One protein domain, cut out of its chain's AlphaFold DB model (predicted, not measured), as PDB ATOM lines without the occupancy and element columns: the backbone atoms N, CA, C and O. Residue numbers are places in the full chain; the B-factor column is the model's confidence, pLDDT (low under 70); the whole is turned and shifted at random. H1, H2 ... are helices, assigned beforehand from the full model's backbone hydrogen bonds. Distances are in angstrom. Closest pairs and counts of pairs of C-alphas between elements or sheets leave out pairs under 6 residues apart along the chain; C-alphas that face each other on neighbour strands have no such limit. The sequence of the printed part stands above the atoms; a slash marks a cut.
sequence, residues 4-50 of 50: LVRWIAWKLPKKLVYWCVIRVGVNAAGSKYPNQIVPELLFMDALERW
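Overview. This is residues 4 to 50 of the 50 residues of an uncharacterized protein of viral metagenome (UniProt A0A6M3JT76). One long helix, H2, makes the length of the model; the short helix H1 turns off at a steep angle near its first end, and the shorter H3 packs at a steep angle on residues 22 to 29 of H2, brought there by a loop that folds back. H1 and H3 are apart, and the loop with the last turn of H2, residues 30 to 37, sticks out at the far end. The printed part has 47 residues with three named helices, H1, H2 and H3 in chain order, and no named strand: all helix. It is loose, with a radius of gyration of the C-alphas of 13.0 A, and its outline is a rod spanning 37 by 18 by 16 A.

Along the chain. H2, residues 14 to 32, is 27.6 A from C-alpha 14 at (196.780, 244.002, 180.583) to C-alpha 32 at (194.870, 236.463, 207.107). H1, residues 4 to 11, begins at C-alpha 4 at (190.828, 227.450, 177.780) and is 11.0 A long. H3, residues 43 to 48, is 9.1 A long and ends at C-alpha 48 at (205.683, 234.161, 198.211).

Arrangement. H2 touches H3 with residues 22 to 29 alone; the closest C-alphas, of Ala 29 and Ala 46, are 7.0 A apart. Their lines stand at a steep tilt of 60 degrees, the same way. H1 and H2 are close but not clearly touching, the closest C-alphas being those of Ala 9 and Val 17 at 7.5 A. They run opposite ways at a steep tilt of 59 degrees. In H1 and H3 every O i to N i+4 pair is within hydrogen-bond range; in H2, 14 of 15 are.

Size, cuts and confidence. The C-alphas farthest apart, of Leu 4 and Asn 35, are 38.4 A apart. The printed part has no cut. The link from H1 to H2 is tight and that from H2 to H3 is short. The mean pLDDT of the printed part is 70.3, and residues 29 to 50 are under 70.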
ATOM      1  N   LEU A   4     191.773 226.429 178.239       81.31
ATOM      2  CA  LEU A   4     190.828 227.450 177.780       81.31
ATOM      3  C   LEU A   4     190.889 228.735 178.627       81.31
ATOM      4  O   LEU A   4     190.937 229.834 178.089       81.31
ATOM      5  N   VAL A   5     190.996 228.594 179.952       77.38
ATOM      6  CA  VAL A   5     191.071 229.729 180.889       77.38
ATOM      7  C   VAL A   5     192.373 230.506 180.708       77.38
ATOM      8  O   VAL A   5     192.360 231.733 180.673       77.38
ATOM      9  N   ARG A   6     193.500 229.802 180.519       75.62
ATOM     10  CA  ARG A   6     194.783 230.451 180.206       75.62
ATOM     11  C   ARG A   6     194.716 231.206 178.883       75.62
ATOM     12  O   ARG A   6     195.165 232.342 178.826       75.62
ATOM     13  N   TRP A   7     194.138 230.608 177.843       82.69
ATOM     14  CA  TRP A   7     194.013 231.253 176.534       82.69
ATOM     15  C   TRP A   7     193.197 232.551 176.598       82.69
ATOM     16  O   TRP A   7     193.622 233.567 176.049       82.69
ATOM     17  N   ILE A   8     192.084 232.548 177.338       80.88
ATOM     18  CA  ILE A   8     191.273 233.752 177.566       80.88
ATOM     19  C   ILE A   8     192.067 234.798 178.360       80.88
ATOM     20  O   ILE A   8     192.084 235.964 177.974       80.88
ATOM     21  N   ALA A   9     192.790 234.395 179.409       75.75
ATOM     22  CA  ALA A   9     193.611 235.310 180.204       75.75
ATOM     23  C   ALA A   9     194.683 236.035 179.368       75.75
ATOM     24  O   ALA A   9     194.904 237.227 179.560       75.75
ATOM     25  N   TRP A  10     195.290 235.352 178.389       77.62
ATOM     26  CA  TRP A  10     196.270 235.948 177.468       77.62
ATOM     27  C   TRP A  10     195.663 236.895 176.423       77.62
ATOM     28  O   TRP A  10     196.392 237.679 175.817       77.62
ATOM     29  N   LYS A  11     194.347 236.833 176.196       86.69
ATOM     30  CA  LYS A  11     193.621 237.748 175.303       86.69
ATOM     31  C   LYS A  11     193.020 238.948 176.036       86.69
ATOM     32  O   LYS A  11     192.564 239.883 175.382       86.69
ATOM     33  N   LEU A  12     193.021 238.942 177.369       82.81
ATOM     34  CA  LEU A  12     192.468 240.034 178.158       82.81
ATOM     35  C   LEU A  12     193.396 241.262 178.174       82.81
ATOM     36  O   LEU A  12     194.623 241.129 178.135       82.81
ATOM     37  N   PRO A  13     192.833 242.480 178.273       86.19
ATOM     38  CA  PRO A  13     193.620 243.699 178.381       86.19
ATOM     39  C   PRO A  13     194.512 243.661 179.625       86.19
ATOM     40  O   PRO A  13     194.028 243.396 180.728       86.19
ATOM     41  N   LYS A  14     195.798 244.013 179.478       82.31
ATOM     42  CA  LYS A  14     196.780 244.002 180.583       82.31
ATOM     43  C   LYS A  14     196.297 244.762 181.826       82.31
ATOM     44  O   LYS A  14     196.527 244.315 182.941       82.31
ATOM     45  N   LYS A  15     195.574 245.875 181.635       85.62
ATOM     46  CA  LYS A  15     194.980 246.672 182.724       85.62
ATOM     47  C   LYS A  15     193.942 245.893 183.535       85.62
ATOM     48  O   LYS A  15     193.917 246.014 184.753       85.62
ATOM     49  N   LEU A  16     193.112 245.086 182.871       85.00
ATOM     50  CA  LEU A  16     192.090 244.284 183.542       85.00
ATOM     51  C   LEU A  16     192.730 243.136 184.323       85.00
ATOM     52  O   LEU A  16     192.372 242.909 185.472       85.00
ATOM     53  N   VAL A  17     193.715 242.459 183.725       82.94
ATOM     54  CA  VAL A  17     194.469 241.399 184.410       82.94
ATOM     55  C   VAL A  17     195.148 241.961 185.656       82.94
ATOM     56  O   VAL A  17     194.990 241.401 186.735       82.94
ATOM     57  N   TYR A  18     195.824 243.104 185.532       82.56
ATOM     58  CA  TYR A  18     196.466 243.781 186.657       82.56
ATOM     59  C   TYR A  18     195.469 244.163 187.763       82.56
ATOM     60  O   TYR A  18     195.715 243.901 188.937       82.56
ATOM     61  N   TRP A  19     194.306 244.705 187.394       83.31
ATOM     62  CA  TRP A  19     193.249 245.045 188.348       83.31
ATOM     63  C   TRP A  19     192.707 243.816 189.093       83.31
ATOM     64  O   TRP A  19     192.580 243.841 190.318       83.31
ATOM     65  N   CYS A  20     192.445 242.718 188.376       84.56
ATOM     66  CA  CYS A  20     192.017 241.455 188.978       84.56
ATOM     67  C   CYS A  20     193.084 240.887 189.920       84.56
ATOM     68  O   CYS A  20     192.755 240.452 191.019       84.56
ATOM     69  N   VAL A  21     194.355 240.927 189.516       83.06
ATOM     70  CA  VAL A  21     195.491 240.462 190.322       83.06
ATOM     71  C   VAL A  21     195.588 241.250 191.631       83.06
ATOM     72  O   VAL A  21     195.619 240.631 192.692       83.06
ATOM     73  N   ILE A  22     195.508 242.588 191.591       82.94
ATOM     74  CA  ILE A  22     195.480 243.419 192.809       82.94
ATOM     75  C   ILE A  22     194.316 243.023 193.715       82.94
ATOM     76  O   ILE A  22     194.512 242.816 194.906       82.94
ATOM     77  N   ARG A  23     193.102 242.892 193.171       82.44
ATOM     78  CA  ARG A  23     191.911 242.546 193.964       82.44
ATOM     79  C   ARG A  23     192.030 241.176 194.620       82.44
ATOM     80  O   ARG A  23     191.637 241.028 195.773       82.44
ATOM     81  N   VAL A  24     192.583 240.199 193.906       81.69
ATOM     82  CA  VAL A  24     192.857 238.867 194.451       81.69
ATOM     83  C   VAL A  24     193.893 238.951 195.568       81.69
ATOM     84  O   VAL A  24     193.652 238.392 196.633       81.69
ATOM     85  N   GLY A  25     194.989 239.690 195.377       77.00
ATOM     86  CA  GLY A  25     196.000 239.858 196.424       77.00
ATOM     87  C   GLY A  25     195.492 240.636 197.639       77.00
ATOM     88  O   GLY A  25     195.784 240.243 198.758       77.00
ATOM     89  N   VAL A  26     194.659 241.665 197.453       78.38
ATOM     90  CA  VAL A  26     194.003 242.390 198.558       78.38
ATOM     91  C   VAL A  26     193.043 241.473 199.316       78.38
ATOM     92  O   VAL A  26     193.053 241.464 200.542       78.38
ATOM     93  N   ASN A  27     192.243 240.672 198.610       75.75
ATOM     94  CA  ASN A  27     191.343 239.708 199.244       75.75
ATOM     95  C   ASN A  27     192.123 238.628 200.018       75.75
ATOM     96  O   ASN A  27     191.764 238.279 201.141       75.75
ATOM     97  N   ALA A  28     193.226 238.137 199.446       70.19
ATOM     98  CA  ALA A  28     194.120 237.194 200.108       70.19
ATOM     99  C   ALA A  28     194.766 237.812 201.362       70.19
ATOM    100  O   ALA A  28     194.692 237.220 202.439       70.19
ATOM    101  N   ALA A  29     195.321 239.023 201.252       69.62
ATOM    102  CA  ALA A  29     195.977 239.734 202.348       69.62
ATOM    103  C   ALA A  29     195.002 240.099 203.481       69.62
ATOM    104  O   ALA A  29     195.318 239.899 204.654       69.62
ATOM    105  N   GLY A  30     193.796 240.565 203.143       63.81
ATOM    106  CA  GLY A  30     192.781 240.964 204.121       63.81
ATOM    107  C   GLY A  30     192.220 239.799 204.941       63.81
ATOM    108  O   GLY A  30     191.807 239.996 206.080       63.81
ATOM    109  N   SER A  31     192.239 238.576 204.401       60.12
ATOM    110  CA  SER A  31     191.697 237.403 205.100       60.12
ATOM    111  C   SER A  31     192.593 236.854 206.217       60.12
ATOM    112  O   SER A  31     192.080 236.217 207.135       60.12
ATOM    113  N   LYS A  32     193.916 237.090 206.170       56.28
ATOM    114  CA  LYS A  32     194.870 236.463 207.107       56.28
ATOM    115  C   LYS A  32     195.311 237.384 208.254       56.28
ATOM    116  O   LYS A  32     195.662 236.869 209.310       56.28
ATOM    117  N   TYR A  33     195.245 238.713 208.090       56.31
ATOM    118  CA  TYR A  33     195.668 239.684 209.117       56.31
ATOM    119  C   TYR A  33     194.814 240.971 209.090       56.31
ATOM    120  O   TYR A  33     195.248 241.984 208.547       56.31
ATOM    121  N   PRO A  34     193.608 240.977 209.689       53.28
ATOM    122  CA  PRO A  34     192.681 242.112 209.601       53.28
ATOM    123  C   PRO A  34     193.159 243.402 210.297       53.28
ATOM    124  O   PRO A  34     192.654 244.472 209.984       53.28
ATOM    125  N   ASN A  35     194.134 243.325 211.216       56.06
ATOM    126  CA  ASN A  35     194.566 244.449 212.065       56.06
ATOM    127  C   ASN A  35     196.050 244.827 211.918       56.06
ATOM    128  O   ASN A  35     196.571 245.587 212.734       56.06
ATOM    129  N   GLN A  36     196.756 244.297 210.917       56.56
ATOM    130  CA  GLN A  36     198.161 244.639 210.711       56.56
ATOM    131  C   GLN A  36     198.268 245.702 209.616       56.56
ATOM    132  O   GLN A  36     198.030 245.428 208.443       56.56
ATOM    133  N   ILE A  37     198.628 246.930 210.002       58.12
ATOM    134  CA  ILE A  37     199.067 247.967 209.063       58.12
ATOM    135  C   ILE A  37     200.441 247.519 208.569       58.12
ATOM    136  O   ILE A  37     201.455 247.746 209.225       58.12
ATOM    137  N   VAL A  38     200.461 246.771 207.471       56.66
ATOM    138  CA  VAL A  38     201.693 246.297 206.844       56.66
ATOM    139  C   VAL A  38     202.211 247.431 205.955       56.66
ATOM    140  O   VAL A  38     201.582 247.692 204.930       56.66
ATOM    141  N   PRO A  39     203.289 248.149 206.329       56.34
ATOM    142  CA  PRO A  39     203.577 249.441 205.707       56.34
ATOM    143  C   PRO A  39     204.096 249.318 204.271       56.34
ATOM    144  O   PRO A  39     203.845 250.202 203.464       56.34
ATOM    145  N   GLU A  40     204.778 248.223 203.926       52.47
ATOM    146  CA  GLU A  40     205.454 248.067 202.632       52.47
ATOM    147  C   GLU A  40     205.572 246.586 202.236       52.47
ATOM    148  O   GLU A  40     206.665 246.092 201.983       52.47
ATOM    149  N   LEU A  41     204.468 245.824 202.208       55.12
ATOM    150  CA  LEU A  41     204.531 244.521 201.534       55.12
ATOM    151  C   LEU A  41     204.400 244.754 200.029       55.12
ATOM    152  O   LEU A  41     203.338 245.172 199.551       55.12
ATOM    153  N   LEU A  42     205.458 244.464 199.270       60.62
ATOM    154  CA  LEU A  42     205.318 244.351 197.826       60.62
ATOM    155  C   LEU A  42     204.322 243.228 197.534       60.62
ATOM    156  O   LEU A  42     204.278 242.202 198.210       60.62
ATOM    157  N   PHE A  43     203.517 243.406 196.487       58.25
ATOM    158  CA  PHE A  43     202.547 242.400 196.043       58.25
ATOM    159  C   PHE A  43     203.188 241.006 195.858       58.25
ATOM    160  O   PHE A  43     202.527 239.989 196.040       58.25
ATOM    161  N   MET A  44     204.485 240.974 195.537       61.62
ATOM    162  CA  MET A  44     205.296 239.763 195.403       61.62
ATOM    163  C   MET A  44     205.558 239.071 196.747       61.62
ATOM    164  O   MET A  44     205.391 237.860 196.833       61.62
ATOM    165  N   ASP A  45     205.857 239.827 197.805       59.44
ATOM    166  CA  ASP A  45     206.091 239.296 199.155       59.44
ATOM    167  C   ASP A  45     204.826 238.645 199.728       59.44
ATOM    168  O   ASP A  45     204.885 237.680 200.490       59.44
ATOM    169  N   ALA A  46     203.650 239.166 199.356       58.12
ATOM    170  CA  ALA A  46     202.367 238.564 199.713       58.12
ATOM    171  C   ALA A  46     202.136 237.230 198.985       58.12
ATOM    172  O   ALA A  46     201.492 236.337 199.533       58.12
ATOM    173  N   LEU A  47     202.655 237.106 197.760       60.88
ATOM    174  CA  LEU A  47     202.505 235.933 196.904       60.88
ATOM    175  C   LEU A  47     203.460 234.799 197.296       60.88
ATOM    176  O   LEU A  47     203.073 233.643 197.216       60.88
ATOM    177  N   GLU A  48     204.675 235.126 197.740       59.03
ATOM    178  CA  GLU A  48     205.683 234.161 198.211       59.03
ATOM    179  C   GLU A  48     205.324 233.547 199.578       59.03
ATOM    180  O   GLU A  48     205.804 232.479 199.951       59.03
ATOM    181  N   ARG A  49     204.441 234.208 200.334       55.72
ATOM    182  CA  ARG A  49     204.005 233.782 201.673       55.72
ATOM    183  C   ARG A  49     202.887 232.728 201.661       55.72
ATOM    184  O   ARG A  49     202.383 232.380 202.738       55.72
ATOM    185  N   TRP A  50     202.471 232.273 200.480       53.00
ATOM    186  CA  TRP A  50     201.423 231.277 200.251       53.00
ATOM    187  C   TRP A  50     201.973 230.105 199.444       53.00
ATOM    188  O   TRP A  50     201.683 228.956 199.844       53.00
TER     189      TRP A  50